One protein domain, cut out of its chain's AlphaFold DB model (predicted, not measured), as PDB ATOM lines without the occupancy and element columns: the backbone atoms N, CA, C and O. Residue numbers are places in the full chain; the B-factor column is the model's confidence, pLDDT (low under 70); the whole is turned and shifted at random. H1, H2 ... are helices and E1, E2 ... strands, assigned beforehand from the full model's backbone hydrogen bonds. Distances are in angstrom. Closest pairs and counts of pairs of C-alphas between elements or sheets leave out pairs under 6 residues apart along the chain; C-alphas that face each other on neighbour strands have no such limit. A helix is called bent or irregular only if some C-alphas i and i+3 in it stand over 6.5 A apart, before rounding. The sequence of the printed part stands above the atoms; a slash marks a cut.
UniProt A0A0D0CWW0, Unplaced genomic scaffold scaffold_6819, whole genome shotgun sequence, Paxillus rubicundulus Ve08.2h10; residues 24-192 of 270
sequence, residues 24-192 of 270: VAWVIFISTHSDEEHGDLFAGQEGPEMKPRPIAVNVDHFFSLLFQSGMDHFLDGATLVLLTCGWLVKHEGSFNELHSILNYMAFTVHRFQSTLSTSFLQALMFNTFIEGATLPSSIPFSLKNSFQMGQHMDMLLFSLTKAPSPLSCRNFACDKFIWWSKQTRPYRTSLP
ATOM      1  N   VAL A  24      -2.505 101.298 121.290       68.06
ATOM      2  CA  VAL A  24      -1.083 101.369 120.959       68.06
ATOM      3  C   VAL A  24      -0.332 101.013 122.233       68.06
ATOM      4  O   VAL A  24      -0.353 101.768 123.203       68.06
ATOM      5  N   ALA A  25       0.265  99.824 122.255       76.12
ATOM      6  CA  ALA A  25       1.069  99.364 123.373       76.12
ATOM      7  C   ALA A  25       2.482  99.939 123.234       76.12
ATOM      8  O   ALA A  25       3.224  99.576 122.320       76.12
ATOM      9  N   TRP A  26       2.847 100.841 124.140       83.44
ATOM     10  CA  TRP A  26       4.194 101.398 124.211       83.44
ATOM     11  C   TRP A  26       5.092 100.481 125.036       83.44
ATOM     12  O   TRP A  26       4.717 100.056 126.130       83.44
ATOM     13  N   VAL A  27       6.289 100.190 124.528       84.62
ATOM     14  CA  VAL A  27       7.351  99.549 125.311       84.62
ATOM     15  C   VAL A  27       8.553 100.476 125.313       84.62
ATOM     16  O   VAL A  27       9.105 100.779 124.257       84.62
ATOM     17  N   ILE A  28       8.941 100.939 126.494       88.38
ATOM     18  CA  ILE A  28      10.054 101.867 126.684       88.38
ATOM     19  C   ILE A  28      11.211 101.074 127.276       88.38
ATOM     20  O   ILE A  28      11.048 100.426 128.303       88.38
ATOM     21  N   PHE A  29      12.379 101.118 126.642       89.19
ATOM     22  CA  PHE A  29      13.588 100.482 127.158       89.19
ATOM     23  C   PHE A  29      14.503 101.556 127.739       89.19
ATOM     24  O   PHE A  29      14.906 102.470 127.023       89.19
ATOM     25  N   ILE A  30      14.845 101.438 129.021       91.56
ATOM     26  CA  ILE A  30      15.796 102.334 129.687       91.56
ATOM     27  C   ILE A  30      16.968 101.498 130.163       91.56
ATOM     28  O   ILE A  30      16.782 100.547 130.913       91.56
ATOM     29  N   SER A  31      18.178 101.872 129.759       91.62
ATOM     30  CA  SER A  31      19.413 101.303 130.291       91.62
ATOM     31  C   SER A  31      20.123 102.360 131.115       91.62
ATOM     32  O   SER A  31      20.559 103.368 130.567       91.62
ATOM     33  N   THR A  32      20.262 102.126 132.417       93.38
ATOM     34  CA  THR A  32      21.020 103.011 133.310       93.38
ATOM     35  C   THR A  32      21.689 102.210 134.426       93.38
ATOM     36  O   THR A  32      21.360 101.048 134.668       93.38
ATOM     37  N   HIS A  33      22.663 102.810 135.102       92.50
ATOM     38  CA  HIS A  33      23.269 102.225 136.290       92.50
ATOM     39  C   HIS A  33      22.507 102.657 137.538       92.50
ATOM     40  O   HIS A  33      21.985 103.766 137.600       92.50
ATOM     41  N   SER A  34      22.467 101.772 138.531       93.31
ATOM     42  CA  SER A  34      22.024 102.126 139.874       93.31
ATOM     43  C   SER A  34      23.233 102.223 140.797       93.31
ATOM     44  O   SER A  34      24.125 101.369 140.715       93.31
ATOM     45  N   ASP A  35      23.233 103.221 141.669       94.25
ATOM     46  CA  ASP A  35      24.220 103.413 142.718       94.25
ATOM     47  C   ASP A  35      24.249 102.217 143.678       94.25
ATOM     48  O   ASP A  35      23.220 101.607 143.981       94.25
ATOM     49  N   GLU A  36      25.447 101.850 144.122       93.31
ATOM     50  CA  GLU A  36      25.659 100.689 144.990       93.31
ATOM     51  C   GLU A  36      25.233 100.965 146.431       93.31
ATOM     52  O   GLU A  36      24.691 100.075 147.089       93.31
ATOM     53  N   GLU A  37      25.434 102.192 146.904       94.19
ATOM     54  CA  GLU A  37      25.190 102.569 148.292       94.19
ATOM     55  C   GLU A  37      23.706 102.818 148.567       94.19
ATOM     56  O   GLU A  37      23.206 102.369 149.597       94.19
ATOM     57  N   HIS A  38      22.992 103.438 147.622       94.38
ATOM     58  CA  HIS A  38      21.606 103.870 147.827       94.38
ATOM     59  C   HIS A  38      20.588 103.180 146.916       94.38
ATOM     60  O   HIS A  38      19.414 103.133 147.260       94.38
ATOM     61  N   GLY A  39      21.007 102.624 145.770       93.75
ATOM     62  CA  GLY A  39      20.093 102.055 144.764       93.75
ATOM     63  C   GLY A  39      19.503 103.078 143.793       93.75
ATOM     64  O   GLY A  39      18.753 102.700 142.892       93.75
ATOM     65  N   ASP A  40      19.885 104.343 143.947       95.88
ATOM     66  CA  ASP A  40      19.482 105.477 143.118       95.88
ATOM     67  C   ASP A  40      19.927 105.328 141.663       95.88
ATOM     68  O   ASP A  40      20.913 104.660 141.361       95.88
ATOM     69  N   LEU A  41      19.211 105.953 140.734       95.75
ATOM     70  CA  LEU A  41      19.463 105.833 139.304       95.75
ATOM     71  C   LEU A  41      20.401 106.934 138.818       95.75
ATOM     72  O   LEU A  41      20.215 108.115 139.100       95.75
ATOM     73  N   PHE A  42      21.398 106.549 138.028       96.00
ATOM     74  CA  PHE A  42      22.309 107.489 137.396       96.00
ATOM     75  C   PHE A  42      21.562 108.367 136.382       96.00
ATOM     76  O   PHE A  42      20.999 107.850 135.414       96.00
ATOM     77  N   ALA A  43      21.585 109.685 136.592       95.81
ATOM     78  CA  ALA A  43      20.866 110.674 135.784       95.81
ATOM     79  C   ALA A  43      21.781 111.530 134.897       95.81
ATOM     80  O   ALA A  43      21.295 112.283 134.055       95.81
ATOM     81  N   GLY A  44      23.101 111.422 135.060       94.81
ATOM     82  CA  GLY A  44      24.058 112.180 134.264       94.81
ATOM     83  C   GLY A  44      25.291 112.571 135.059       94.81
ATOM     84  O   GLY A  44      25.696 111.893 136.002       94.81
ATOM     85  N   GLN A  45      25.923 113.663 134.648       96.19
ATOM     86  CA  GLN A  45      27.143 114.162 135.266       96.19
ATOM     87  C   GLN A  45      27.024 115.663 135.541       96.19
ATOM     88  O   GLN A  45      26.454 116.383 134.725       96.19
ATOM     89  N   GLU A  46      27.591 116.137 136.652       94.94
ATOM     90  CA  GLU A  46      27.788 117.571 136.911       94.94
ATOM     91  C   GLU A  46      29.263 117.946 137.001       94.94
ATOM     92  O   GLU A  46      30.147 117.107 137.175       94.94
ATOM     93  N   GLY A  47      29.515 119.251 136.963       95.00
ATOM     94  CA  GLY A  47      30.834 119.827 137.150       95.00
ATOM     95  C   GLY A  47      31.563 120.103 135.834       95.00
ATOM     96  O   GLY A  47      30.983 120.008 134.754       95.00
ATOM     97  N   PRO A  48      32.839 120.516 135.917       94.62
ATOM     98  CA  PRO A  48      33.631 120.863 134.743       94.62
ATOM     99  C   PRO A  48      33.829 119.657 133.818       94.62
ATOM    100  O   PRO A  48      34.080 118.556 134.301       94.62
ATOM    101  N   GLU A  49      33.845 119.882 132.500       95.38
ATOM    102  CA  GLU A  49      34.021 118.841 131.464       95.38
ATOM    103  C   GLU A  49      35.268 117.964 131.679       95.38
ATOM    104  O   GLU A  49      35.267 116.772 131.393       95.38
ATOM    105  N   MET A  50      36.328 118.533 132.258       95.69
ATOM    106  CA  MET A  50      37.569 117.813 132.561       95.69
ATOM    107  C   MET A  50      37.468 116.868 133.769       95.69
ATOM    108  O   MET A  50      38.326 116.004 133.946       95.69
ATOM    109  N   LYS A  51      36.483 117.068 134.653       95.69
ATOM    110  CA  LYS A  51      36.283 116.295 135.890       95.69
ATOM    111  C   LYS A  51      34.788 116.152 136.207       95.69
ATOM    112  O   LYS A  51      34.350 116.634 137.257       95.69
ATOM    113  N   PRO A  52      34.016 115.505 135.321       95.75
ATOM    114  CA  PRO A  52      32.605 115.283 135.562       95.75
ATOM    115  C   PRO A  52      32.429 114.374 136.779       95.75
ATOM    116  O   PRO A  52      33.147 113.384 136.952       95.75
ATOM    117  N   ARG A  53      31.464 114.707 137.628       95.88
ATOM    118  CA  ARG A  53      31.047 113.883 138.758       95.88
ATOM    119  C   ARG A  53      29.748 113.183 138.404       95.88
ATOM    120  O   ARG A  53      28.822 113.857 137.959       95.88
ATOM    121  N   PRO A  54      29.666 111.858 138.580       94.81
ATOM    122  CA  PRO A  54      28.426 111.146 138.351       94.81
ATOM    123  C   PRO A  54      27.350 111.619 139.331       94.81
ATOM    124  O   PRO A  54      27.630 111.765 140.519       94.81
ATOM    125  N   ILE A  55      26.131 111.826 138.835       96.50
ATOM    126  CA  ILE A  55      24.959 112.119 139.660       96.50
ATOM    127  C   ILE A  55      24.023 110.919 139.601       96.50
ATOM    128  O   ILE A  55      23.579 110.516 138.522       96.50
ATOM    129  N   ALA A  56      23.705 110.378 140.773       96.75
ATOM    130  CA  ALA A  56      22.572 109.492 140.971       96.75
ATOM    131  C   ALA A  56      21.456 110.267 141.680       96.75
ATOM    132  O   ALA A  56      21.726 111.129 142.515       96.75
ATOM    133  N   VAL A  57      20.213 109.988 141.307       96.88
ATOM    134  CA  VAL A  57      19.015 110.560 141.923       96.88
ATOM    135  C   VAL A  57      18.042 109.435 142.243       96.88
ATOM    136  O   VAL A  57      18.083 108.374 141.613       96.88
ATOM    137  N   ASN A  58      17.153 109.663 143.205       95.75
ATOM    138  CA  ASN A  58      16.121 108.688 143.530       95.75
ATOM    139  C   ASN A  58      15.213 108.391 142.318       95.75
ATOM    140  O   ASN A  58      15.220 109.092 141.299       95.75
ATOM    141  N   VAL A  59      14.450 107.308 142.403       92.81
ATOM    142  CA  VAL A  59      13.709 106.755 141.266       92.81
ATOM    143  C   VAL A  59      12.627 107.725 140.801       92.81
ATOM    144  O   VAL A  59      12.499 107.967 139.599       92.81
ATOM    145  N   ASP A  60      11.894 108.323 141.739       91.38
ATOM    146  CA  ASP A  60      10.841 109.299 141.435       91.38
ATOM    147  C   ASP A  60      11.386 110.522 140.673       91.38
ATOM    148  O   ASP A  60      10.858 110.915 139.625       91.38
ATOM    149  N   HIS A  61      12.513 111.078 141.130       93.56
ATOM    150  CA  HIS A  61      13.153 112.212 140.472       93.56
ATOM    151  C   HIS A  61      13.752 111.814 139.117       93.56
ATOM    152  O   HIS A  61      13.630 112.574 138.157       93.56
ATOM    153  N   PHE A  62      14.336 110.617 138.985       93.81
ATOM    154  CA  PHE A  62      14.866 110.126 137.710       93.81
ATOM    155  C   PHE A  62      13.786 110.106 136.620       93.81
ATOM    156  O   PHE A  62      13.991 110.625 135.521       93.81
ATOM    157  N   PHE A  63      12.614 109.547 136.927       90.38
ATOM    158  CA  PHE A  63      11.509 109.502 135.973       90.38
ATOM    159  C   PHE A  63      10.872 110.867 135.741       90.38
ATOM    160  O   PHE A  63      10.526 111.179 134.600       90.38
ATOM    161  N   SER A  64      10.793 111.705 136.775       89.94
ATOM    162  CA  SER A  64      10.365 113.097 136.627       89.94
ATOM    163  C   SER A  64      11.265 113.859 135.651       89.94
ATOM    164  O   SER A  64      10.757 114.558 134.782       89.94
ATOM    165  N   LEU A  65      12.590 113.693 135.729       91.94
ATOM    166  CA  LEU A  65      13.540 114.302 134.786       91.94
ATOM    167  C   LEU A  65      13.368 113.757 133.366       91.94
ATOM    168  O   LEU A  65      13.402 114.520 132.403       91.94
ATOM    169  N   LEU A  66      13.169 112.444 133.225       90.50
ATOM    170  CA  LEU A  66      13.055 111.804 131.915       90.50
ATOM    171  C   LEU A  66      11.753 112.166 131.183       90.50
ATOM    172  O   LEU A  66      11.750 112.267 129.956       90.50
ATOM    173  N   PHE A  67      10.658 112.364 131.921       87.25
ATOM    174  CA  PHE A  67       9.312 112.559 131.365       87.25
ATOM    175  C   PHE A  67       8.717 113.953 131.611       87.25
ATOM    176  O   PHE A  67       7.546 114.183 131.308       87.25
ATOM    177  N   GLN A  68       9.540 114.909 132.054       81.25
ATOM    178  CA  GLN A  68       9.196 116.292 132.429       81.25
ATOM    179  C   GLN A  68       8.411 117.107 131.373       81.25
ATOM    180  O   GLN A  68       7.919 118.194 131.665       81.25
ATOM    181  N   SER A  69       8.270 116.607 130.143       74.38
ATOM    182  CA  SER A  69       7.640 117.272 128.994       74.38
ATOM    183  C   SER A  69       6.163 116.902 128.757       74.38
ATOM    184  O   SER A  69       5.650 117.094 127.654       74.38
ATOM    185  N   GLY A  70       5.458 116.379 129.767       74.50
ATOM    186  CA  GLY A  70       4.049 115.975 129.641       74.50
ATOM    187  C   GLY A  70       3.869 114.632 128.930       74.50
ATOM    188  O   GLY A  70       2.802 114.349 128.379       74.50
ATOM    189  N   MET A  71       4.909 113.794 128.935       78.94
ATOM    190  CA  MET A  71       4.870 112.440 128.379       78.94
ATOM    191  C   MET A  71       4.143 111.432 129.279       78.94
ATOM    192  O   MET A  71       3.987 110.276 128.893       78.94
ATOM    193  N   ASP A  72       3.638 111.865 130.431       77.06
ATOM    194  CA  ASP A  72       2.930 111.039 131.416       77.06
ATOM    195  C   ASP A  72       1.752 110.264 130.803       77.06
ATOM    196  O   ASP A  72       1.443 109.145 131.205       77.06
ATOM    197  N   HIS A  73       1.114 110.820 129.770       78.62
ATOM    198  CA  HIS A  73       0.022 110.158 129.059       78.62
ATOM    199  C   HIS A  73       0.482 108.979 128.180       78.62
ATOM    200  O   HIS A  73      -0.319 108.087 127.912       78.62
ATOM    201  N   PHE A  74       1.749 108.940 127.749       75.56
ATOM    202  CA  PHE A  74       2.329 107.775 127.063       75.56
ATOM    203  C   PHE A  74       2.677 106.656 128.031       75.56
ATOM    204  O   PHE A  74       2.759 105.502 127.622       75.56
ATOM    205  N   LEU A  75       2.894 106.996 129.301       78.00
ATOM    206  CA  LEU A  75       3.163 106.029 130.350       78.00
ATOM    207  C   LEU A  75       1.901 105.234 130.701       78.00
ATOM    208  O   LEU A  75       2.010 104.061 131.048       78.00
ATOM    209  N   ASP A  76       0.699 105.795 130.543       77.44
ATOM    210  CA  ASP A  76      -0.529 105.049 130.825       77.44
ATOM    211  C   ASP A  76      -0.681 103.824 129.903       77.44
ATOM    212  O   ASP A  76      -0.898 103.919 128.695       77.44
ATOM    213  N   GLY A  77      -0.547 102.635 130.494       76.44
ATOM    214  CA  GLY A  77      -0.570 101.362 129.776       76.44
ATOM    215  C   GLY A  77       0.748 100.970 129.099       76.44
ATOM    216  O   GLY A  77       0.801  99.893 128.501       76.44
ATOM    217  N   ALA A  78       1.811 101.772 129.216       83.44
ATOM    218  CA  ALA A  78       3.127 101.385 128.730       83.44
ATOM    219  C   ALA A  78       3.736 100.250 129.562       83.44
ATOM    220  O   ALA A  78       3.477 100.070 130.756       83.44
ATOM    221  N   THR A  79       4.595  99.484 128.903       83.75
ATOM    222  CA  THR A  79       5.542  98.583 129.549       83.75
ATOM    223  C   THR A  79       6.894  99.267 129.610       83.75
ATOM    224  O   THR A  79       7.444  99.645 128.577       83.75
ATOM    225  N   LEU A  80       7.468  99.364 130.799       87.44
ATOM    226  CA  LEU A  80       8.820  99.860 130.970       87.44
ATOM    227  C   LEU A  80       9.789  98.685 131.139       87.44
ATOM    228  O   LEU A  80       9.637  97.851 132.015       87.44
ATOM    229  N   VAL A  81      10.827  98.583 130.327       87.62
ATOM    230  CA  VAL A  81      11.880  97.579 130.502       87.62
ATOM    231  C   VAL A  81      13.112  98.294 131.036       87.62
ATOM    232  O   VAL A  81      13.820  98.969 130.287       87.62
ATOM    233  N   LEU A  82      13.343  98.166 132.344       89.69
ATOM    234  CA  LEU A  82      14.401  98.868 133.058       89.69
ATOM    235  C   LEU A  82      15.642  97.969 133.188       89.69
ATOM    236  O   LEU A  82      15.757  97.082 134.033       89.69
ATOM    237  N   LEU A  83      16.593  98.188 132.291       88.88
ATOM    238  CA  LEU A  83      17.853  97.467 132.193       88.88
ATOM    239  C   LEU A  83      18.880  98.079 133.160       88.88
ATOM    240  O   LEU A  83      19.780  98.810 132.743       88.88
ATOM    241  N   THR A  84      18.723  97.810 134.458       89.50
ATOM    242  CA  THR A  84      19.601  98.360 135.505       89.50
ATOM    243  C   THR A  84      20.384  97.298 136.252       89.50
ATOM    244  O   THR A  84      20.062  96.106 136.245       89.50
ATOM    245  N   CYS A  85      21.417  97.759 136.958       86.56
ATOM    246  CA  CYS A  85      22.044  96.979 138.014       86.56
ATOM    247  C   CYS A  85      21.023  96.626 139.109       86.56
ATOM    248  O   CYS A  85      20.040  97.328 139.349       86.56
ATOM    249  N   GLY A  86      21.289  95.524 139.803       87.56
ATOM    250  CA  GLY A  86      20.413  94.975 140.828       87.56
ATOM    251  C   GLY A  86      20.479  95.680 142.175       87.56
ATOM    252  O   GLY A  86      19.847  95.202 143.110       87.56
ATOM    253  N   TRP A  87      21.235  96.775 142.310       92.25
ATOM    254  CA  TRP A  87      21.208  97.584 143.533       92.25
ATOM    255  C   TRP A  87      19.866  98.290 143.699       92.25
ATOM    256  O   TRP A  87      19.311  98.261 144.793       92.25
ATOM    257  N   LEU A  88      19.276  98.747 142.592       91.06
ATOM    258  CA  LEU A  88      17.921  99.300 142.542       91.06
ATOM    259  C   LEU A  88      16.870  98.409 143.227       91.06
ATOM    260  O   LEU A  88      15.987  98.898 143.916       91.06
ATOM    261  N   VAL A  89      16.960  97.088 143.039       88.06
ATOM    262  CA  VAL A  89      15.989  96.130 143.604       88.06
ATOM    263  C   VAL A  89      16.388  95.586 144.976       88.06
ATOM    264  O   VAL A  89      15.609  94.861 145.594       88.06
ATOM    265  N   LYS A  90      17.608  95.878 145.440       89.00
ATOM    266  CA  LYS A  90      18.115  95.456 146.757       89.00
ATOM    267  C   LYS A  90      17.859  96.494 147.832       89.00
ATOM    268  O   LYS A  90      17.671  96.114 148.984       89.00
ATOM    269  N   HIS A  91      17.866  97.767 147.456       91.44
ATOM    270  CA  HIS A  91      17.582  98.870 148.358       91.44
ATOM    271  C   HIS A  91      16.080  99.075 148.471       91.44
ATOM    272  O   HIS A  91      15.403  99.360 147.489       91.44
ATOM    273  N   GLU A  92      15.550  98.894 149.681       89.19
ATOM    274  CA  GLU A  92      14.109  98.950 149.945       89.19
ATOM    275  C   GLU A  92      13.506 100.313 149.580       89.19
ATOM    276  O   GLU A  92      12.409 100.352 149.033       89.19
ATOM    277  N   GLY A  93      14.231 101.416 149.809       90.94
ATOM    278  CA  GLY A  93      13.793 102.769 149.445       90.94
ATOM    279  C   GLY A  93      13.556 102.921 147.943       90.94
ATOM    280  O   GLY A  93      12.421 103.137 147.519       90.94
ATOM    281  N   SER A  94      14.596 102.713 147.131       91.38
ATOM    282  CA  SER A  94      14.502 102.804 145.666       91.38
ATOM    283  C   SER A  94      13.512 101.787 145.093       91.38
ATOM    284  O   SER A  94      12.767 102.079 144.159       91.38
ATOM    285  N   PHE A  95      13.453 100.590 145.678       87.81
ATOM    286  CA  PHE A  95      12.496  99.571 145.275       87.81
ATOM    287  C   PHE A  95      11.044  99.994 145.537       87.81
ATOM    288  O   PHE A  95      10.197  99.833 144.662       87.81
ATOM    289  N   ASN A  96      10.757 100.575 146.703       86.81
ATOM    290  CA  ASN A  96       9.432 101.093 147.047       86.81
ATOM    291  C   ASN A  96       8.999 102.232 146.116       86.81
ATOM    292  O   ASN A  96       7.824 102.311 145.764       86.81
ATOM    293  N   GLU A  97       9.929 103.066 145.659       88.12
ATOM    294  CA  GLU A  97       9.635 104.124 144.686       88.12
ATOM    295  C   GLU A  97       9.288 103.576 143.292       88.12
ATOM    296  O   GLU A  97       8.484 104.175 142.586       88.12
ATOM    297  N   LEU A  98       9.792 102.398 142.901       83.19
ATOM    298  CA  LEU A  98       9.385 101.752 141.644       83.19
ATOM    299  C   LEU A  98       7.925 101.274 141.653       83.19
ATOM    300  O   LEU A  98       7.318 101.145 140.590       83.19
ATOM    301  N   HIS A  99       7.337 101.008 142.824       71.06
ATOM    302  CA  HIS A  99       5.967 100.491 142.919       71.06
ATOM    303  C   HIS A  99       4.902 101.464 142.398       71.06
ATOM    304  O   HIS A  99       3.800 101.029 142.049       71.06
ATOM    305  N   SER A 100       5.201 102.762 142.327       67.69
ATOM    306  CA  SER A 100       4.292 103.754 141.746       67.69
ATOM    307  C   SER A 100       4.283 103.713 140.207       67.69
ATOM    308  O   SER A 100       3.378 104.280 139.588       67.69
ATOM    309  N   ILE A 101       5.222 102.988 139.582       63.97
ATOM    310  CA  ILE A 101       5.567 103.121 138.163       63.97
ATOM    311  C   ILE A 101       5.341 101.800 137.409       63.97
ATOM    312  O   ILE A 101       6.213 100.945 137.354       63.97
ATOM    313  N   LEU A 102       4.172 101.676 136.764       71.50
ATOM    314  CA  LEU A 102       3.846 100.748 135.656       71.50
ATOM    315  C   LEU A 102       4.285  99.266 135.778       71.50
ATOM    316  O   LEU A 102       4.639  98.753 136.833       71.50
ATOM    317  N   ASN A 103       4.152  98.520 134.675       79.19
ATOM    318  CA  ASN A 103       4.786  97.215 134.518       79.19
ATOM    319  C   ASN A 103       6.274  97.445 134.258       79.19
ATOM    320  O   ASN A 103       6.594  98.110 133.266       79.19
ATOM    321  N   TYR A 104       7.161  96.884 135.085       85.44
ATOM    322  CA  TYR A 104       8.594  96.981 134.840       85.44
ATOM    323  C   TYR A 104       9.363  95.672 134.938       85.44
ATOM    324  O   TYR A 104       8.981  94.733 135.628       85.44
ATOM    325  N   MET A 105      10.473  95.607 134.214       87.19
ATOM    326  CA  MET A 105      11.427  94.507 134.294       87.19
ATOM    327  C   MET A 105      12.713  94.988 134.945       87.19
ATOM    328  O   MET A 105      13.169  96.069 134.597       87.19
ATOM    329  N   ALA A 106      13.293  94.195 135.845       87.19
ATOM    330  CA  ALA A 106      14.577  94.500 136.477       87.19
ATOM    331  C   ALA A 106      15.419  93.232 136.684       87.19
ATOM    332  O   ALA A 106      14.892  92.119 136.742       87.19
ATOM    333  N   PHE A 107      16.734  93.393 136.827       86.62
ATOM    334  CA  PHE A 107      17.675  92.287 137.033       86.62
ATOM    335  C   PHE A 107      18.276  92.326 138.435       86.62
ATOM    336  O   PHE A 107      18.499  93.390 138.996       86.62
ATOM    337  N   THR A 108      18.578  91.163 139.014       84.94
ATOM    338  CA  THR A 108      19.109  91.078 140.393       84.94
ATOM    339  C   THR A 108      20.640  91.123 140.483       84.94
ATOM    340  O   THR A 108      21.207  91.152 141.583       84.94
ATOM    341  N   VAL A 109      21.332  91.108 139.340       84.38
ATOM    342  CA  VAL A 109      22.797  91.070 139.268       84.38
ATOM    343  C   VAL A 109      23.407  92.411 139.671       84.38
ATOM    344  O   VAL A 109      22.978  93.457 139.207       84.38
ATOM    345  N   HIS A 110      24.445  92.397 140.510       81.06
ATOM    346  CA  HIS A 110      25.086  93.625 141.008       81.06
ATOM    347  C   HIS A 110      25.623  94.530 139.892       81.06
ATOM    348  O   HIS A 110      25.559  95.748 139.997       81.06
ATOM    349  N   ARG A 111      26.157  93.932 138.824       81.06
ATOM    350  CA  ARG A 111      26.719  94.644 137.675       81.06
ATOM    351  C   ARG A 111      26.053  94.131 136.414       81.06
ATOM    352  O   ARG A 111      26.442  93.092 135.883       81.06
ATOM    353  N   PHE A 112      25.016  94.833 135.983       82.25
ATOM    354  CA  PHE A 112      24.342  94.518 134.736       82.25
ATOM    355  C   PHE A 112      25.216  94.962 133.559       82.25
ATOM    356  O   PHE A 112      25.655  96.109 133.497       82.25
ATOM    357  N   GLN A 113      25.499  94.038 132.642       83.75
ATOM    358  CA  GLN A 113      26.231  94.324 131.412       83.75
ATOM    359  C   GLN A 113      25.224  94.420 130.269       83.75
ATOM    360  O   GLN A 113      24.731  93.397 129.793       83.75
ATOM    361  N   SER A 114      24.926  95.641 129.823       83.25
ATOM    362  CA  SER A 114      23.932  95.893 128.770       83.25
ATOM    363  C   SER A 114      24.226  95.126 127.480       83.25
ATOM    364  O   SER A 114      23.301  94.642 126.833       83.25
ATOM    365  N   THR A 115      25.498  94.898 127.153       84.56
ATOM    366  CA  THR A 115      25.927  94.114 125.985       84.56
ATOM    367  C   THR A 115      25.395  92.679 125.988       84.56
ATOM    368  O   THR A 115      25.147  92.119 124.924       84.56
ATOM    369  N   LEU A 116      25.172  92.084 127.166       85.00
ATOM    370  CA  LEU A 116      24.608  90.734 127.290       85.00
ATOM    371  C   LEU A 116      23.091  90.706 127.050       85.00
ATOM    372  O   LEU A 116      22.520  89.635 126.844       85.00
ATOM    373  N   SER A 117      22.436  91.870 127.064       88.75
ATOM    374  CA  SER A 117      20.988  91.987 126.891       88.75
ATOM    375  C   SER A 117      20.542  92.063 125.435       88.75
ATOM    376  O   SER A 117      19.371  91.842 125.155       88.75
ATOM    377  N   THR A 118      21.452  92.282 124.485       90.44
ATOM    378  CA  THR A 118      21.101  92.457 123.067       90.44
ATOM    379  C   THR A 118      20.296  91.281 122.508       90.44
ATOM    380  O   THR A 118      19.209  91.486 121.970       90.44
ATOM    381  N   SER A 119      20.761  90.037 122.689       91.19
ATOM    382  CA  SER A 119      20.028  88.848 122.219       91.19
ATOM    383  C   SER A 119      18.674  88.684 122.911       91.19
ATOM    384  O   SER A 119      17.715  88.219 122.296       91.19
ATOM    385  N   PHE A 120      18.586  89.072 124.187       90.94
ATOM    386  CA  PHE A 120      17.336  89.042 124.938       90.94
ATOM    387  C   PHE A 120      16.336  90.048 124.382       90.94
ATOM    388  O   PHE A 120      15.209  89.672 124.078       90.94
ATOM    389  N   LEU A 121      16.756  91.302 124.218       91.50
ATOM    390  CA  LEU A 121      15.929  92.382 123.693       91.50
ATOM    391  C   LEU A 121      15.453  92.065 122.280       91.50
ATOM    392  O   LEU A 121      14.277  92.238 121.983       91.50
ATOM    393  N   GLN A 122      16.333  91.534 121.429       92.94
ATOM    394  CA  GLN A 122      15.967  91.120 120.079       92.94
ATOM    395  C   GLN A 122      14.883  90.036 120.096       92.94
ATOM    396  O   GLN A 122      13.875  90.171 119.402       92.94
ATOM    397  N   ALA A 123      15.050  88.986 120.907       93.00
ATOM    398  CA  ALA A 123      14.039  87.941 121.038       93.00
ATOM    399  C   ALA A 123      12.734  88.489 121.637       93.00
ATOM    400  O   ALA A 123      11.651  88.165 121.153       93.00
ATOM    401  N   LEU A 124      12.817  89.359 122.643       91.56
ATOM    402  CA  LEU A 124      11.655  89.968 123.284       91.56
ATOM    403  C   LEU A 124      10.859  90.823 122.300       91.56
ATOM    404  O   LEU A 124       9.638  90.684 122.228       91.56
ATOM    405  N   MET A 125      11.547  91.653 121.514       91.38
ATOM    406  CA  MET A 125      10.933  92.475 120.477       91.38
ATOM    407  C   MET A 125      10.294  91.617 119.388       91.38
ATOM    408  O   MET A 125       9.162  91.889 119.001       91.38
ATOM    409  N   PHE A 126      10.973  90.560 118.934       92.69
ATOM    410  CA  PHE A 126      10.430  89.670 117.911       92.69
ATOM    411  C   PHE A 126       9.118  89.021 118.371       92.69
ATOM    412  O   PHE A 126       8.094  89.181 117.715       92.69
ATOM    413  N   ASN A 127       9.096  88.391 119.548       91.56
ATOM    414  CA  ASN A 127       7.869  87.756 120.042       91.56
ATOM    415  C   ASN A 127       6.759  88.771 120.332       91.56
ATOM    416  O   ASN A 127       5.593  88.523 120.049       91.56
ATOM    417  N   THR A 128       7.106  89.918 120.917       88.88
ATOM    418  CA  THR A 128       6.089  90.866 121.390       88.88
ATOM    419  C   THR A 128       5.498  91.684 120.246       88.88
ATOM    420  O   THR A 128       4.284  91.840 120.170       88.88
ATOM    421  N   PHE A 129       6.333  92.187 119.332       86.88
ATOM    422  CA  PHE A 129       5.889  93.084 118.263       86.88
ATOM    423  C   PHE A 129       5.608  92.378 116.942       86.88
ATOM    424  O   PHE A 129       4.692  92.786 116.235       86.88
ATOM    425  N   ILE A 130       6.384  91.348 116.595       88.25
ATOM    426  CA  ILE A 130       6.208  90.637 115.322       88.25
ATOM    427  C   ILE A 130       5.199  89.503 115.488       88.25
ATOM    428  O   ILE A 130       4.265  89.398 114.700       88.25
ATOM    429  N   GLU A 131       5.344  88.684 116.532       90.50
ATOM    430  CA  GLU A 131       4.426  87.561 116.777       90.50
ATOM    431  C   GLU A 131       3.170  87.956 117.574       90.50
ATOM    432  O   GLU A 131       2.226  87.172 117.669       90.50
ATOM    433  N   GLY A 132       3.129  89.168 118.140       87.81
ATOM    434  CA  GLY A 132       1.981  89.669 118.904       87.81
ATOM    435  C   GLY A 132       1.765  88.970 120.251       87.81
ATOM    436  O   GLY A 132       0.671  89.037 120.815       87.81
ATOM    437  N   ALA A 133       2.780  88.279 120.777       89.06
ATOM    438  CA  ALA A 133       2.708  87.651 122.088       89.06
ATOM    439  C   ALA A 133       2.694  88.708 123.204       89.06
ATOM    440  O   ALA A 133       3.310  89.768 123.110       89.06
ATOM    441  N   THR A 134       2.018  88.411 124.316       87.00
ATOM    442  CA  THR A 134       2.049  89.307 125.481       87.00
ATOM    443  C   THR A 134       3.452  89.348 126.084       87.00
ATOM    444  O   THR A 134       4.148  88.327 126.104       87.00
ATOM    445  N   LEU A 135       3.858  90.489 126.647       85.06
ATOM    446  CA  LEU A 135       5.176  90.615 127.270       85.06
ATOM    447  C   LEU A 135       5.457  89.493 128.294       85.06
ATOM    448  O   LEU A 135       6.486  88.831 128.135       85.06
ATOM    449  N   PRO A 136       4.566  89.173 129.265       85.62
ATOM    450  CA  PRO A 136       4.825  88.088 130.216       85.62
ATOM    451  C   PRO A 136       5.042  86.722 129.548       85.62
ATOM    452  O   PRO A 136       5.870  85.936 130.010       85.62
ATOM    453  N   SER A 137       4.337  86.430 128.446       87.12
ATOM    454  CA  SER A 137       4.521  85.180 127.692       87.12
ATOM    455  C   SER A 137       5.805  85.151 126.860       87.12
ATOM    456  O   SER A 137       6.381  84.079 126.679       87.12
ATOM    457  N   SER A 138       6.289  86.307 126.397       90.50
ATOM    458  CA  SER A 138       7.517  86.429 125.599       90.50
ATOM    459  C   SER A 138       8.787  86.233 126.431       90.50
ATOM    460  O   SER A 138       9.832  85.841 125.906       90.50
ATOM    461  N   ILE A 139       8.722  86.482 127.740       89.12
ATOM    462  CA  ILE A 139       9.891  86.495 128.627       89.12
ATOM    463  C   ILE A 139      10.618  85.144 128.703       89.12
ATOM    464  O   ILE A 139      11.826  85.128 128.451       89.12
ATOM    465  N   PRO A 140       9.964  83.999 129.001       87.12
ATOM    466  CA  PRO A 140      10.667  82.718 129.087       87.12
ATOM    467  C   PRO A 140      11.366  82.341 127.782       87.12
ATOM    468  O   PRO A 140      12.480  81.815 127.799       87.12
ATOM    469  N   PHE A 141      10.725  82.625 126.645       88.44
ATOM    470  CA  PHE A 141      11.314  82.383 125.335       88.44
ATOM    471  C   PHE A 141      12.514  83.301 125.095       88.44
ATOM    472  O   PHE A 141      13.562  82.841 124.645       88.44
ATOM    473  N   SER A 142      12.399  84.582 125.434       90.56
ATOM    474  CA  SER A 142      13.477  85.556 125.245       90.56
ATOM    475  C   SER A 142      14.693  85.198 126.094       90.56
ATOM    476  O   SER A 142      15.798  85.086 125.568       90.56
ATOM    477  N   LEU A 143      14.475  84.871 127.373       87.44
ATOM    478  CA  LEU A 143      15.520  84.395 128.281       87.44
ATOM    479  C   LEU A 143      16.184  83.107 127.786       87.44
ATOM    480  O   LEU A 143      17.392  82.940 127.937       87.44
ATOM    481  N   LYS A 144      15.412  82.196 127.182       84.62
ATOM    482  CA  LYS A 144      15.934  80.951 126.598       84.62
ATOM    483  C   LYS A 144      16.872  81.219 125.417       84.62
ATOM    484  O   LYS A 144      17.846  80.488 125.260       84.62
ATOM    485  N   ASN A 145      16.584  82.232 124.603       86.19
ATOM    486  CA  ASN A 145      17.420  82.604 123.461       86.19
ATOM    487  C   ASN A 145      18.615  83.490 123.857       86.19
ATOM    488  O   ASN A 145      19.580  83.591 123.107       86.19
ATOM    489  N   SER A 146      18.603  84.070 125.058       86.75
ATOM    490  CA  SER A 146      19.705  84.856 125.614       86.75
ATOM    491  C   SER A 146      20.471  84.082 126.689       86.75
ATOM    492  O   SER A 146      20.409  84.414 127.874       86.75
ATOM    493  N   PHE A 147      21.198  83.037 126.294       77.00
ATOM    494  CA  PHE A 147      21.893  82.144 127.232       77.00
ATOM    495  C   PHE A 147      22.831  82.889 128.197       77.00
ATOM    496  O   PHE A 147      22.792  82.654 129.401       77.00
ATOM    497  N   GLN A 148      23.624  83.836 127.686       78.38
ATOM    498  CA  GLN A 148      24.552  84.626 128.502       78.38
ATOM    499  C   GLN A 148      23.836  85.481 129.547       78.38
ATOM    500  O   GLN A 148      24.328  85.644 130.657       78.38
ATOM    501  N   MET A 149      22.661  86.011 129.212       77.75
ATOM    502  CA  MET A 149      21.894  86.799 130.161       77.75
ATOM    503  C   MET A 149      21.234  85.880 131.186       77.75
ATOM    504  O   MET A 149      21.433  86.022 132.387       77.75
ATOM    505  N   GLY A 150      20.532  84.859 130.698       66.75
ATOM    506  CA  GLY A 150      19.776  83.934 131.520       66.75
ATOM    507  C   GLY A 150      20.604  83.272 132.621       66.75
ATOM    508  O   GLY A 150      20.200  83.245 133.776       66.75
ATOM    509  N   GLN A 151      21.801  82.787 132.305       69.38
ATOM    510  CA  GLN A 151      22.601  82.038 133.277       69.38
ATOM    511  C   GLN A 151      23.213  82.869 134.402       69.38
ATOM    512  O   GLN A 151      23.631  82.303 135.414       69.38
ATOM    513  N   HIS A 152      23.312  84.183 134.217       73.38
ATOM    514  CA  HIS A 152      24.098  85.049 135.088       73.38
ATOM    515  C   HIS A 152      23.251  85.975 135.958       73.38
ATOM    516  O   HIS A 152      23.793  86.608 136.865       73.38
ATOM    517  N   MET A 153      21.940  86.057 135.719       80.56
ATOM    518  CA  MET A 153      21.065  86.940 136.479       80.56
ATOM    519  C   MET A 153      19.661  86.367 136.629       80.56
ATOM    520  O   MET A 153      19.104  85.798 135.690       80.56
ATOM    521  N   ASP A 154      19.072  86.575 137.807       84.56
ATOM    522  CA  ASP A 154      17.626  86.451 137.924       84.56
ATOM    523  C   ASP A 154      16.998  87.708 137.328       84.56
ATOM    524  O   ASP A 154      17.537  88.815 137.441       84.56
ATOM    525  N   MET A 155      15.829  87.528 136.733       86.38
ATOM    526  CA  MET A 155      15.042  88.615 136.181       86.38
ATOM    527  C   MET A 155      13.714  88.696 136.923       86.38
ATOM    528  O   MET A 155      13.115  87.681 137.269       86.38
ATOM    529  N   LEU A 156      13.254  89.908 137.165       87.75
ATOM    530  CA  LEU A 156      11.981  90.203 137.790       87.75
ATOM    531  C   LEU A 156      11.098  90.856 136.757       87.75
ATOM    532  O   LEU A 156      11.540  91.762 136.052       87.75
ATOM    533  N   LEU A 157       9.855  90.412 136.699       88.25
ATOM    534  CA  LEU A 157       8.802  91.086 135.979       88.25
ATOM    535  C   LEU A 157       7.755  91.532 136.980       88.25
ATOM    536  O   LEU A 157       7.064  90.722 137.593       88.25
ATOM    537  N   PHE A 158       7.619  92.831 137.090       85.56
ATOM    538  CA  PHE A 158       6.596  93.484 137.857       85.56
ATOM    539  C   PHE A 158       5.440  93.818 136.937       85.56
ATOM    540  O   PHE A 158       5.616  94.449 135.895       85.56
ATOM    541  N   SER A 159       4.264  93.324 137.295       83.50
ATOM    542  CA  SER A 159       3.042  93.515 136.536       83.50
ATOM    543  C   SER A 159       1.996  94.180 137.414       83.50
ATOM    544  O   SER A 159       1.599  93.656 138.457       83.50
ATOM    545  N   LEU A 160       1.525  95.335 136.969       80.56
ATOM    546  CA  LEU A 160       0.415  96.038 137.571       80.56
ATOM    547  C   LEU A 160      -0.873  95.489 136.968       80.56
ATOM    548  O   LEU A 160      -1.208  95.746 135.810       80.56
ATOM    549  N   THR A 161      -1.617  94.717 137.753       74.00
ATOM    550  CA  THR A 161      -2.935  94.270 137.305       74.00
ATOM    551  C   THR A 161      -3.913  95.432 137.440       74.00
ATOM    552  O   THR A 161      -3.976  96.088 138.484       74.00
ATOM    553  N   LYS A 162      -4.664  95.729 136.367       66.94
ATOM    554  CA  LYS A 162      -5.749  96.712 136.446       66.94
ATOM    555  C   LYS A 162      -6.706  96.254 137.536       66.94
ATOM    556  O   LYS A 162      -7.268  95.161 137.458       66.94
ATOM    557  N   ALA A 163      -6.854  97.087 138.556       63.66
ATOM    558  CA  ALA A 163      -7.783  96.809 139.625       63.66
ATOM    559  C   ALA A 163      -9.207  96.807 139.031       63.66
ATOM    560  O   ALA A 163      -9.516  97.675 138.209       63.66
ATOM    561  N   PRO A 164     -10.073  95.846 139.395       58.66
ATOM    562  CA  PRO A 164     -11.424  95.753 138.838       58.66
ATOM    563  C   PRO A 164     -12.296  96.969 139.191       58.66
ATOM    564  O   PRO A 164     -13.335  97.178 138.571       58.66
ATOM    565  N   SER A 165     -11.869  97.782 140.163       69.56
ATOM    566  CA  SER A 165     -12.529  99.015 140.580       69.56
ATOM    567  C   SER A 165     -11.513 100.153 140.773       69.56
ATOM    568  O   SER A 165     -10.423  99.907 141.298       69.56
ATOM    569  N   PRO A 166     -11.862 101.409 140.431       62.78
ATOM    570  CA  PRO A 166     -11.023 102.584 140.692       62.78
ATOM    571  C   PRO A 166     -10.767 102.847 142.188       62.78
ATOM    572  O   PRO A 166      -9.867 103.608 142.520       62.78
ATOM    573  N   LEU A 167     -11.533 102.213 143.085       64.56
ATOM    574  CA  LEU A 167     -11.390 102.339 144.542       64.56
ATOM    575  C   LEU A 167     -10.524 101.240 145.178       64.56
ATOM    576  O   LEU A 167     -10.174 101.347 146.351       64.56
ATOM    577  N   SER A 168     -10.193 100.170 144.451       67.44
ATOM    578  CA  SER A 168      -9.328  99.110 144.978       67.44
ATOM    579  C   SER A 168      -7.859  99.450 144.748       67.44
ATOM    580  O   SER A 168      -7.484  99.815 143.632       67.44
ATOM    581  N   CYS A 169      -7.027  99.293 145.785       61.81
ATOM    582  CA  CYS A 169      -5.572  99.349 145.652       61.81
ATOM    583  C   CYS A 169      -5.125  98.487 144.465       61.81
ATOM    584  O   CYS A 169      -5.597  97.359 144.295       61.81
ATOM    585  N   ARG A 170      -4.232  99.023 143.625       66.75
ATOM    586  CA  ARG A 170      -3.705  98.268 142.487       66.75
ATOM    587  C   ARG A 170      -2.948  97.050 143.013       66.75
ATOM    588  O   ARG A 170      -2.040  97.186 143.828       66.75
ATOM    589  N   ASN A 171      -3.323  95.869 142.530       73.69
ATOM    590  CA  ASN A 171      -2.629  94.640 142.874       73.69
ATOM    591  C   ASN A 171      -1.365  94.531 142.025       73.69
ATOM    592  O   ASN A 171      -1.413  94.507 140.789       73.69
ATOM    593  N   PHE A 172      -0.235  94.466 142.714       76.50
ATOM    594  CA  PHE A 172       1.076  94.338 142.114       76.50
ATOM    595  C   PHE A 172       1.507  92.873 142.148       76.50
ATOM    596  O   PHE A 172       1.578  92.260 143.214       76.50
ATOM    597  N   ALA A 173       1.767  92.304 140.977       82.94
ATOM    598  CA  ALA A 173       2.337  90.975 140.837       82.94
ATOM    599  C   ALA A 173       3.824  91.097 140.505       82.94
ATOM    600  O   ALA A 173       4.232  91.973 139.748       82.94
ATOM    601  N   CYS A 174       4.635  90.202 141.054       85.06
ATOM    602  CA  CYS A 174       6.045  90.093 140.716       85.06
ATOM    603  C   CYS A 174       6.355  88.642 140.373       85.06
ATOM    604  O   CYS A 174       6.310  87.773 141.245       85.06
ATOM    605  N   ASP A 175       6.721  88.400 139.123       84.81
ATOM    606  CA  ASP A 175       7.249  87.127 138.665       84.81
ATOM    607  C   ASP A 175       8.775  87.172 138.703       84.81
ATOM    608  O   ASP A 175       9.412  87.951 137.993       84.81
ATOM    609  N   LYS A 176       9.386  86.307 139.515       85.62
ATOM    610  CA  LYS A 176      10.836  86.108 139.508       85.62
ATOM    611  C   LYS A 176      11.209  84.926 138.612       85.62
ATOM    612  O   LYS A 176      10.878  83.782 138.909       85.62
ATOM    613  N   PHE A 177      11.959  85.199 137.551       83.12
ATOM    614  CA  PHE A 177      12.525  84.209 136.643       83.12
ATOM    615  C   PHE A 177      13.937  83.850 137.098       83.12
ATOM    616  O   PHE A 177      14.846  84.679 137.056       83.12
ATOM    617  N   ILE A 178      14.106  82.603 137.536       77.31
ATOM    618  CA  ILE A 178      15.375  82.063 138.029       77.31
ATOM    619  C   ILE A 178      15.877  81.020 137.036       77.31
ATOM    620  O   ILE A 178      15.131  80.130 136.612       77.31
ATOM    621  N   TRP A 179      17.159  81.102 136.689       68.81
ATOM    622  CA  TRP A 179      17.811  80.040 135.939       68.81
ATOM    623  C   TRP A 179      18.259  78.920 136.858       68.81
ATOM    624  O   TRP A 179      18.989  79.104 137.828       68.81
ATOM    625  N   TRP A 180      17.784  77.728 136.533       59.41
ATOM    626  CA  TRP A 180      17.825  76.607 137.448       59.41
ATOM    627  C   TRP A 180      19.044  75.695 137.245       59.41
ATOM    628  O   TRP A 180      19.498  75.030 138.177       59.41
ATOM    629  N   SER A 181      19.611  75.638 136.033       58.69
ATOM    630  CA  SER A 181      20.832  74.869 135.776       58.69
ATOM    631  C   SER A 181      21.693  75.468 134.659       58.69
ATOM    632  O   SER A 181      21.198  76.143 133.759       58.69
ATOM    633  N   LYS A 182      22.999  75.151 134.673       48.22
ATOM    634  CA  LYS A 182      23.971  75.543 133.628       48.22
ATOM    635  C   LYS A 182      23.658  74.969 132.237       48.22
ATOM    636  O   LYS A 182      24.323  75.322 131.267       48.22
ATOM    637  N   GLN A 183      22.713  74.037 132.133       49.75
ATOM    638  CA  GLN A 183      22.416  73.292 130.906       49.75
ATOM    639  C   GLN A 183      20.911  73.215 130.600       49.75
ATOM    640  O   GLN A 183      20.536  72.762 129.522       49.75
ATOM    641  N   THR A 184      20.035  73.665 131.505       48.97
ATOM    642  CA  THR A 184      18.577  73.624 131.330       48.97
ATOM    643  C   THR A 184      17.907  74.946 131.692       48.97
ATOM    644  O   THR A 184      18.333  75.662 132.592       48.97
ATOM    645  N   ARG A 185      16.861  75.209 130.901       49.34
ATOM    646  CA  ARG A 185      16.001  76.394 130.752       49.34
ATOM    647  C   ARG A 185      15.614  77.088 132.078       49.34
ATOM    648  O   ARG A 185      15.576  76.424 133.113       49.34
ATOM    649  N   PRO A 186      15.225  78.379 132.050       48.88
ATOM    650  CA  PRO A 186      14.561  78.997 133.192       48.88
ATOM    651  C   PRO A 186      13.208  78.305 133.388       48.88
ATOM    652  O   PRO A 186      12.417  78.209 132.446       48.88
ATOM    653  N   TYR A 187      12.954  77.774 134.583       54.16
ATOM    654  CA  TYR A 187      11.658  77.182 134.912       54.16
ATOM    655  C   TYR A 187      10.748  78.259 135.497       54.16
ATOM    656  O   TYR A 187      11.157  79.053 136.343       54.16
ATOM    657  N   ARG A 188       9.502  78.287 135.021       49.53
ATOM    658  CA  ARG A 188       8.466  79.221 135.463       49.53
ATOM    659  C   ARG A 188       7.841  78.709 136.762       49.53
ATOM    660  O   ARG A 188       6.736  78.183 136.742       49.53
ATOM    661  N   THR A 189       8.545  78.857 137.877       52.06
ATOM    662  CA  THR A 189       7.891  78.851 139.191       52.06
ATOM    663  C   THR A 189       8.019  80.257 139.741       52.06
ATOM    664  O   THR A 189       9.067  80.621 140.269       52.06
ATOM    665  N   SER A 190       6.977  81.069 139.549       53.62
ATOM    666  CA  SER A 190       6.916  82.414 140.115       53.62
ATOM    667  C   SER A 190       7.007  82.304 141.635       53.62
ATOM    668  O   SER A 190       6.091  81.802 142.285       53.62
ATOM    669  N   LEU A 191       8.136  82.726 142.206       60.78
ATOM    670  CA  LEU A 191       8.221  82.956 143.644       60.78
ATOM    671  C   LEU A 191       7.597  84.334 143.910       60.78
ATOM    672  O   LEU A 191       8.017  85.297 143.263       60.78
ATOM    673  N   PRO A 192       6.626  84.455 144.832       62.78
ATOM    674  CA  PRO A 192       6.090  85.748 145.208       62.78
ATOM    675  C   PRO A 192       7.219  86.593 145.794       62.78
ATOM    676  O   PRO A 192       8.107  86.082 146.471       62.78
TER     677      PRO A 192
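Overview. This is residues 24 to 192 of the 270 residues of an uncharacterized protein of Paxillus rubicundulus Ve08.2h10 (UniProt A0A0D0CWW0). A twisted five-stranded sheet forms a wall, with helices H4 and H5 packed over one face of it and touching each other at a steep tilt, and a small two-stranded hairpin, E2 and E3, is set off beyond the end of edge strand E1. H1 and H3 touch each other away from that sheet, H1 next to E2, while at the opposite edge the E6 and E7 hairpin ends in a loop whose residues 164 to 169 stick out. The printed part has 169 residues with six named helices and seven named strands, in the order E1 E2 E3 H1 H2 E4 H3 E5 H4 H5 H6 E6 E7. The large sheet is mixed, in the order E1 E4 E5 E6 E7, and the class is mixed, helices and strands. The whole is compact, with a radius of gyration of the C-alphas of 16.5 A and spans of 48 by 44 by 31 A.

Along the chain. E1, residues 27 to 32, begins at C-alpha 27 (7.351, 99.549, 125.311) and is 16.2 A long. E2, residues 41 to 46, and E3, residues 53 to 57, follow. H1 is residues 59 to 67, 12.3 A long, and H2 is residues 72 to 75. E4, residues 79 to 84, is 15.3 A long; then come H3, residues 92 to 98, and E5, residues 103 to 107. H4, residues 114 to 130, begins at C-alpha 114 (23.932, 95.893, 128.770) and is 22.9 A long; it is irregular, C-alphas 116 and 119 being 7.1 A apart, with a kink of 33 degrees near residue 121. H5, residues 135 to 145, is 15.1 A long and only just irregular, C-alphas 137 and 140 being 6.8 A apart. H6 is residues 147 to 150. E6, residues 155 to 161, is 18.9 A long, and E7, residues 171 to 179, is 26.1 A long and ends at C-alpha 179 (17.811, 80.040, 135.939).

Arrangement. In the large sheet E1 and E4 are parallel at 15 degrees, with N 30 and O 81 at 3.0 A. E4 and E5 are parallel at 19 degrees, with N 80 and O 103 at 2.9 A; E4, H3 and E5 form a strand-helix-strand unit, two parallel neighbour strands with a helix between, and its crossover is right-handed. E5 and E6 are antiparallel at 167 degrees, with N 158 and O 104 at 2.8 A. E6 and E7, a hairpin, are antiparallel at 160 degrees, with N 157 and O 175 at 2.8 A. H4 and H5 are on the same face, giving two layers, a sheet with helices on one face. H4, at a height over the sheet of 10.2 A, runs along the strands, at 5 degrees to E4 on the local plane. H5, at a height of 7.4 A, runs along them too, at 16 degrees to E5 on the local plane. H4 and H5 touch at a steep tilt of 51 degrees, opposite ways, the closest C-alphas being those of Ala 123 and Ser 142 at 4.9 A. H6 only grazes the sheet and touches H4, the C-alphas of Leu 116 and Met 149 coming closest at 5.6 A. H2 only grazes the sheet with residues 74 to 75. The hairpin E2 and E3 is antiparallel at 143 degrees, with N 43 and O 55 at 2.9 A. The closest C-alphas of E2 and H1 are those of Leu 41 and Val 59, 6.1 A apart. H1 and H3 touch at a shallow tilt of 27 degrees, the same way, the closest C-alphas being those of Val 59 and Glu 97 at 5.9 A; neither is on the large sheet. Every O i to N i+4 pair is within hydrogen-bond range in H1 and H3, with 10 of 13 in H4 and 5 of 7 in H5; H2 and H6 are too short for such a pair.

Size, cuts and confidence. The two C-alphas farthest apart are those of Met 50 and Ser 165, 54.1 A. The printed part has no cut, and no link between named elements is long. Residues 180 to 192 hold no named element, though residues 186 to 187 pair antiparallel with residues 178 to 179 of E7. Mean pLDDT of the printed part is 82.8; it is under 70 at 28 residues, among them 162 to 170 and 179 to 192.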